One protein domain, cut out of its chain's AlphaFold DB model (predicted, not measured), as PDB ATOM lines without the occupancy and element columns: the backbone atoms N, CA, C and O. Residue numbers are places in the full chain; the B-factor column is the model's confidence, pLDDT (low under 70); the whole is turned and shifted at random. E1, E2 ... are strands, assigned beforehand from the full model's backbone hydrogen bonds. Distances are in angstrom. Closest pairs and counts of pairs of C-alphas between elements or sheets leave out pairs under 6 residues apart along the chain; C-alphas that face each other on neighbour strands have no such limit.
ATOM      1  N   THR A  53     -44.857  43.365 -34.943       71.75
ATOM      2  CA  THR A  53     -45.928  44.276 -35.368       71.75
ATOM      3  C   THR A  53     -46.563  44.937 -34.154       71.75
ATOM      4  O   THR A  53     -46.549  44.377 -33.057       71.75
ATOM      5  N   ILE A  54     -47.187  46.100 -34.361       69.50
ATOM      6  CA  ILE A  54     -47.884  46.870 -33.312       69.50
ATOM      7  C   ILE A  54     -48.914  46.011 -32.550       69.50
ATOM      8  O   ILE A  54     -49.118  46.192 -31.354       69.50
ATOM      9  N   ASN A  55     -49.537  45.039 -33.225       68.88
ATOM     10  CA  ASN A  55     -50.562  44.172 -32.636       68.88
ATOM     11  C   ASN A  55     -49.993  42.993 -31.829       68.88
ATOM     12  O   ASN A  55     -50.752  42.292 -31.162       68.88
ATOM     13  N   ASN A  56     -48.682  42.741 -31.903       68.94
ATOM     14  CA  ASN A  56     -48.025  41.652 -31.187       68.94
ATOM     15  C   ASN A  56     -46.631  42.067 -30.670       68.94
ATOM     16  O   ASN A  56     -45.616  41.519 -31.114       68.94
ATOM     17  N   PRO A  57     -46.563  43.026 -29.728       63.62
ATOM     18  CA  PRO A  57     -45.296  43.564 -29.227       63.62
ATOM     19  C   PRO A  57     -44.470  42.524 -28.457       63.62
ATOM     20  O   PRO A  57     -43.254  42.629 -28.395       63.62
ATOM     21  N   SER A  58     -45.099  41.467 -27.931       63.00
ATOM     22  CA  SER A  58     -44.405  40.358 -27.257       63.00
ATOM     23  C   SER A  58     -43.515  39.519 -28.187       63.00
ATOM     24  O   SER A  58     -42.753  38.680 -27.701       63.00
ATOM     25  N   GLY A  59     -43.610  39.729 -29.507       62.06
ATOM     26  CA  GLY A  59     -42.725  39.134 -30.507       62.06
ATOM     27  C   GLY A  59     -41.377  39.846 -30.674       62.06
ATOM     28  O   GLY A  59     -40.461  39.216 -31.193       62.06
ATOM     29  N   CYS A  60     -41.238  41.104 -30.227       66.12
ATOM     30  CA  CYS A  60     -39.949  41.799 -30.151       66.12
ATOM     31  C   CYS A  60     -39.306  41.389 -28.814       66.12
ATOM     32  O   CYS A  60     -39.738  41.818 -27.743       66.12
ATOM     33  N   ASN A  61     -38.397  40.420 -28.835       60.56
ATOM     34  CA  ASN A  61     -37.871  39.801 -27.613       60.56
ATOM     35  C   ASN A  61     -36.387  39.465 -27.772       60.56
ATOM     36  O   ASN A  61     -35.911  38.463 -27.229       60.56
ATOM     37  N   LEU A  62     -35.661  40.265 -28.554       64.62
ATOM     38  CA  LEU A  62     -34.214  40.154 -28.625       64.62
ATOM     39  C   LEU A  62     -33.562  40.861 -27.441       64.62
ATOM     40  O   LEU A  62     -34.026  41.884 -26.936       64.62
ATOM     41  N   SER A  63     -32.490  40.239 -26.957       82.62
ATOM     42  CA  SER A  63     -31.761  40.724 -25.801       82.62
ATOM     43  C   SER A  63     -30.973  41.979 -26.139       82.62
ATOM     44  O   SER A  63     -30.227  41.960 -27.112       82.62
ATOM     45  N   CYS A  64     -31.062  43.007 -25.305       88.81
ATOM     46  CA  CYS A  64     -30.113  44.120 -25.315       88.81
ATOM     47  C   CYS A  64     -28.939  43.845 -24.357       88.81
ATOM     48  O   CYS A  64     -29.099  43.134 -23.353       88.81
ATOM     49  N   GLU A  65     -27.769  44.415 -24.645       92.00
ATOM     50  CA  GLU A  65     -26.613  44.443 -23.737       92.00
ATOM     51  C   GLU A  65     -26.399  45.822 -23.095       92.00
ATOM     52  O   GLU A  65     -25.875  45.898 -21.980       92.00
ATOM     53  N   ALA A  66     -26.852  46.896 -23.749       92.06
ATOM     54  CA  ALA A  66     -26.725  48.275 -23.280       92.06
ATOM     55  C   ALA A  66     -27.969  49.127 -23.590       92.06
ATOM     56  O   ALA A  66     -28.718  48.841 -24.520       92.06
ATOM     57  N   ASP A  67     -28.162  50.217 -22.837       90.81
ATOM     58  CA  ASP A  67     -29.266  51.171 -23.044       90.81
ATOM     59  C   ASP A  67     -29.249  51.805 -24.443       90.81
ATOM     60  O   ASP A  67     -30.299  52.094 -25.005       90.81
ATOM     61  N   THR A  68     -28.061  51.985 -25.028       91.19
ATOM     62  CA  THR A  68     -27.887  52.568 -26.368       91.19
ATOM     63  C   THR A  68     -28.437  51.690 -27.485       91.19
ATOM     64  O   THR A  68     -28.679  52.199 -28.569       91.19
ATOM     65  N   GLU A  69     -28.638  50.397 -27.223       89.56
ATOM     66  CA  GLU A  69     -29.237  49.460 -28.175       89.56
ATOM     67  C   GLU A  69     -30.767  49.508 -28.146       89.56
ATOM     68  O   GLU A  69     -31.407  48.778 -28.892       89.56
ATOM     69  N   CYS A  70     -31.375  50.304 -27.262       88.75
ATOM     70  CA  CYS A  70     -32.821  50.412 -27.151       88.75
ATOM     71  C   CYS A  70     -33.320  51.684 -27.838       88.75
ATOM     72  O   CYS A  70     -33.110  52.797 -27.357       88.75
ATOM     73  N   GLU A  71     -34.055  51.515 -28.932       87.94
ATOM     74  CA  GLU A  71     -34.694  52.607 -29.651       87.94
ATOM     75  C   GLU A  71     -36.186  52.678 -29.326       87.94
ATOM     76  O   GLU A  71     -36.890  51.681 -29.130       87.94
ATOM     77  N   ARG A  72     -36.694  53.907 -29.293       83.25
ATOM     78  CA  ARG A  72     -38.106  54.171 -29.110       83.25
ATOM     79  C   ARG A  72     -38.844  54.248 -30.440       83.25
ATOM     80  O   ARG A  72     -38.626  55.164 -31.225       83.25
ATOM     81  N   THR A  73     -39.828  53.375 -30.623       83.12
ATOM     82  CA  THR A  73     -40.655  53.315 -31.832       83.12
ATOM     83  C   THR A  73     -42.152  53.318 -31.515       83.12
ATOM     84  O   THR A  73     -42.585  53.362 -30.362       83.12
ATOM     85  N   CYS A  74     -42.971  53.250 -32.563       81.25
ATOM     86  CA  CYS A  74     -44.415  53.038 -32.472       81.25
ATOM     87  C   CYS A  74     -44.820  51.725 -31.786       81.25
ATOM     88  O   CYS A  74     -45.921  51.643 -31.248       81.25
ATOM     89  N   CYS A  75     -43.951  50.710 -31.801       79.44
ATOM     90  CA  CYS A  75     -44.186  49.443 -31.112       79.44
ATOM     91  C   CYS A  75     -43.807  49.496 -29.619       79.44
ATOM     92  O   CYS A  75     -43.989  48.505 -28.917       79.44
ATOM     93  N   GLY A  76     -43.289  50.629 -29.127       84.19
ATOM     94  CA  GLY A  76     -42.704  50.763 -27.792       84.19
ATOM     95  C   GLY A  76     -41.177  50.862 -27.845       84.19
ATOM     96  O   GLY A  76     -40.618  51.352 -28.824       84.19
ATOM     97  N   CYS A  77     -40.505  50.432 -26.778       87.19
ATOM     98  CA  CYS A  77     -39.046  50.311 -26.754       87.19
ATOM     99  C   CYS A  77     -38.636  48.978 -27.367       87.19
ATOM    100  O   CYS A  77     -39.053  47.931 -26.875       87.19
ATOM    101  N   ILE A  78     -37.836  49.021 -28.426       86.12
ATOM    102  CA  ILE A  78     -37.341  47.836 -29.132       86.12
ATOM    103  C   ILE A  78     -35.818  47.889 -29.217       86.12
ATOM    104  O   ILE A  78     -35.228  48.948 -29.002       86.12
ATOM    105  N   ASN A  79     -35.179  46.763 -29.520       86.00
ATOM    106  CA  ASN A  79     -33.751  46.781 -29.825       86.00
ATOM    107  C   ASN A  79     -33.518  47.457 -31.194       86.00
ATOM    108  O   ASN A  79     -34.321  47.276 -32.102       86.00
ATOM    109  N   GLU A  80     -32.423  48.194 -31.379       84.06
ATOM    110  CA  GLU A  80     -32.065  48.860 -32.644       84.06
ATOM    111  C   GLU A  80     -31.926  47.882 -33.827       84.06
ATOM    112  O   GLU A  80     -32.096  48.254 -34.987       84.06
ATOM    113  N   ASN A  81     -31.649  46.606 -33.538       82.44
ATOM    114  CA  ASN A  81     -31.565  45.540 -34.536       82.44
ATOM    115  C   ASN A  81     -32.937  44.923 -34.873       82.44
ATOM    116  O   ASN A  81     -33.027  44.034 -35.725       82.44
ATOM    117  N   GLU A  82     -34.010  45.360 -34.209       78.38
ATOM    118  CA  GLU A  82     -35.384  44.952 -34.487       78.38
ATOM    119  C   GLU A  82     -36.075  45.974 -35.391       78.38
ATOM    120  O   GLU A  82     -35.893  47.182 -35.279       78.38
ATOM    121  N   ASN A  83     -36.923  45.478 -36.292       78.88
ATOM    122  CA  ASN A  83     -37.715  46.337 -37.159       78.88
ATOM    123  C   ASN A  83     -39.198  46.225 -36.793       78.88
ATOM    124  O   ASN A  83     -39.803  45.154 -36.914       78.88
ATOM    125  N   CYS A  84     -39.776  47.340 -36.349       78.50
ATOM    126  CA  CYS A  84     -41.204  47.474 -36.085       78.50
ATOM    127  C   CYS A  84     -41.920  47.844 -37.386       78.50
ATOM    128  O   CYS A  84     -41.803  48.967 -37.881       78.50
ATOM    129  N   VAL A  85     -42.702  46.911 -37.935       77.31
ATOM    130  CA  VAL A  85     -43.530  47.201 -39.111       77.31
ATOM    131  C   VAL A  85     -44.765  47.978 -38.660       77.31
ATOM    132  O   VAL A  85     -45.639  47.445 -37.971       77.31
ATOM    133  N   THR A  86     -44.824  49.252 -39.045       68.38
ATOM    134  CA  THR A  86     -45.921  50.176 -38.715       68.38
ATOM    135  C   THR A  86     -46.975  50.286 -39.817       68.38
ATOM    136  O   THR A  86     -48.037  50.862 -39.585       68.38
ATOM    137  N   GLU A  87     -46.717  49.718 -40.998       63.28
ATOM    138  CA  GLU A  87     -47.649  49.725 -42.125       63.28
ATOM    139  C   GLU A  87     -48.621  48.540 -42.040       63.28
ATOM    140  O   GLU A  87     -48.277  47.394 -42.327       63.28
ATOM    141  N   LEU A  88     -49.865  48.831 -41.661       59.88
ATOM    142  CA  LEU A  88     -51.017  47.953 -41.857       59.88
ATOM    143  C   LEU A  88     -51.861  48.547 -42.992       59.88
ATOM    144  O   LEU A  88     -52.393  49.646 -42.854       59.88
ATOM    145  N   ASP A  89     -51.942  47.844 -44.124       64.25
ATOM    146  CA  ASP A  89     -52.865  48.124 -45.238       64.25
ATOM    147  C   ASP A  89     -52.926  49.597 -45.704       64.25
ATOM    148  O   ASP A  89     -53.994  50.148 -45.965       64.25
ATOM    149  N   GLY A  90     -51.769  50.259 -45.820       66.56
ATOM    150  CA  GLY A  90     -51.684  51.630 -46.343       66.56
ATOM    151  C   GLY A  90     -52.189  52.725 -45.393       66.56
ATOM    152  O   GLY A  90     -52.302  53.879 -45.807       66.56
ATOM    153  N   MET A  91     -52.473  52.404 -44.125       53.03
ATOM    154  CA  MET A  91     -52.760  53.396 -43.088       53.03
ATOM    155  C   MET A  91     -51.492  53.693 -42.278       53.03
ATOM    156  O   MET A  91     -50.983  52.842 -41.553       53.03
ATOM    157  N   VAL A  98     -45.318  59.289 -25.563       73.25
ATOM    158  CA  VAL A  98     -45.303  59.897 -24.209       73.25
ATOM    159  C   VAL A  98     -43.866  60.209 -23.766       73.25
ATOM    160  O   VAL A  98     -43.079  59.286 -23.787       73.25
ATOM    161  N   PRO A  99     -43.452  61.409 -23.341       72.56
ATOM    162  CA  PRO A  99     -42.055  61.668 -22.945       72.56
ATOM    163  C   PRO A  99     -41.485  60.610 -21.972       72.56
ATOM    164  O   PRO A  99     -42.163  60.156 -21.056       72.56
ATOM    165  N   GLY A 100     -40.266  60.148 -22.249       82.06
ATOM    166  CA  GLY A 100     -39.619  59.047 -21.534       82.06
ATOM    167  C   GLY A 100     -38.485  58.427 -22.344       82.06
ATOM    168  O   GLY A 100     -38.310  58.746 -23.526       82.06
ATOM    169  N   GLU A 101     -37.744  57.525 -21.713       88.75
ATOM    170  CA  GLU A 101     -36.532  56.903 -22.252       88.75
ATOM    171  C   GLU A 101     -36.649  55.372 -22.289       88.75
ATOM    172  O   GLU A 101     -37.336  54.757 -21.472       88.75
ATOM    173  N   CYS A 102     -35.987  54.753 -23.264       90.00
ATOM    174  CA  CYS A 102     -35.858  53.302 -23.345       90.00
ATOM    175  C   CYS A 102     -34.542  52.884 -22.696       90.00
ATOM    176  O   CYS A 102     -33.504  53.466 -23.002       90.00
ATOM    177  N   ARG A 103     -34.575  51.887 -21.811       92.81
ATOM    178  CA  ARG A 103     -33.374  51.350 -21.155       92.81
ATOM    179  C   ARG A 103     -33.345  49.833 -21.227       92.81
ATOM    180  O   ARG A 103     -34.391  49.186 -21.257       92.81
ATOM    181  N   CYS A 104     -32.149  49.267 -21.214       92.25
ATOM    182  CA  CYS A 104     -31.929  47.837 -21.190       92.25
ATOM    183  C   CYS A 104     -31.974  47.305 -19.753       92.25
ATOM    184  O   CYS A 104     -31.013  47.410 -18.989       92.25
ATOM    185  N   VAL A 105     -33.085  46.676 -19.372       92.44
ATOM    186  CA  VAL A 105     -33.286  46.102 -18.039       92.44
ATOM    187  C   VAL A 105     -33.454  44.597 -18.147       92.44
ATOM    188  O   VAL A 105     -34.301  44.090 -18.871       92.44
ATOM    189  N   ASN A 106     -32.600  43.851 -17.440       92.44
ATOM    190  CA  ASN A 106     -32.580  42.383 -17.485       92.44
ATOM    191  C   ASN A 106     -32.515  41.819 -18.919       92.44
ATOM    192  O   ASN A 106     -33.173  40.823 -19.226       92.44
ATOM    193  N   LYS A 107     -31.702  42.451 -19.780       91.94
ATOM    194  CA  LYS A 107     -31.576  42.139 -21.210       91.94
ATOM    195  C   LYS A 107     -32.858  42.363 -22.020       91.94
ATOM    196  O   LYS A 107     -33.057  41.692 -23.023       91.94
ATOM    197  N   LYS A 108     -33.742  43.267 -21.602       89.94
ATOM    198  CA  LYS A 108     -34.930  43.666 -22.364       89.94
ATOM    199  C   LYS A 108     -35.027  45.180 -22.426       89.94
ATOM    200  O   LYS A 108     -34.765  45.846 -21.431       89.94
ATOM    201  N   CYS A 109     -35.416  45.712 -23.578       87.81
ATOM    202  CA  CYS A 109     -35.699  47.135 -23.700       87.81
ATOM    203  C   CYS A 109     -37.029  47.446 -23.006       87.81
ATOM    204  O   CYS A 109     -38.095  47.025 -23.453       87.81
ATOM    205  N   GLU A 110     -36.966  48.166 -21.893       89.06
ATOM    206  CA  GLU A 110     -38.124  48.599 -21.117       89.06
ATOM    207  C   GLU A 110     -38.284  50.119 -21.228       89.06
ATOM    208  O   GLU A 110     -37.305  50.871 -21.256       89.06
ATOM    209  N   PHE A 111     -39.536  50.572 -21.324       88.38
ATOM    210  CA  PHE A 111     -39.864  51.994 -21.342       88.38
ATOM    211  C   PHE A 111     -39.963  52.519 -19.915       88.38
ATOM    212  O   PHE A 111     -40.787  52.049 -19.129       88.38
ATOM    213  N   PHE A 112     -39.166  53.535 -19.614       87.19
ATOM    214  CA  PHE A 112     -39.276  54.306 -18.392       87.19
ATOM    215  C   PHE A 112     -39.967  55.610 -18.746       87.19
ATOM    216  O   PHE A 112     -39.383  56.499 -19.371       87.19
ATOM    217  N   GLU A 113     -41.242  55.697 -18.367       84.56
ATOM    218  CA  GLU A 113     -41.930  56.977 -18.372       84.56
ATOM    219  C   GLU A 113     -41.133  57.906 -17.465       84.56
ATOM    220  O   GLU A 113     -40.842  57.563 -16.312       84.56
ATOM    221  N   GLU A 114     -40.720  59.049 -18.009       76.62
ATOM    222  CA  GLU A 114     -40.096  60.073 -17.194       76.62
ATOM    223  C   GLU A 114     -41.181  60.493 -16.211       76.62
ATOM    224  O   GLU A 114     -42.156  61.146 -16.595       76.62
TER     225      GLU A 114
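This is residues 53 to 91 and 98 to 114 of the 281 residues of an uncharacterized protein of Candidatus Altiarchaeales archaeon WOR_SM1_SCG (UniProt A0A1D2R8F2). With little regular structure, this small domain is two short strand hairpins, E1 with E2 and E3 with E4, packed on each other with strands crossed. Residues 80 to 91 run away from them as an arm. The printed part has 56 residues, no named helix and four named strands, E1 to E4 along the chain, in two antiparallel sheets; it is all strand, with 20 residues in named elements. It is compact, radius of gyration of the C-alphas 11.3 A, spanning 34 by 23 by 16 A.

After residues 53 to 69, E1, residues 70 to 73, begins at C-alpha 70 (-32.821, 50.412, -27.151). E2 is residues 76 to 79. E3, residues 100 to 105, is 14.8 A long; E4, residues 108 to 113, is 15.6 A long, ending at C-alpha 113 (-41.930, 56.977, -18.372).

In the hairpin E1 and E2, N 71 and O 78 are within hydrogen-bond range, 2.8 A. In the hairpin E3 and E4, N 103 and O 110 are, at 3.0 A. The closest C-alphas of E2 and E4, Cys 77 and Cys 109, are 5.5 A apart.

Residues 92 to 97 are not printed; C-alphas 91 and 98 are 21.3 A apart. pLDDT is under 70 at residues 54 to 62 and 86 to 91.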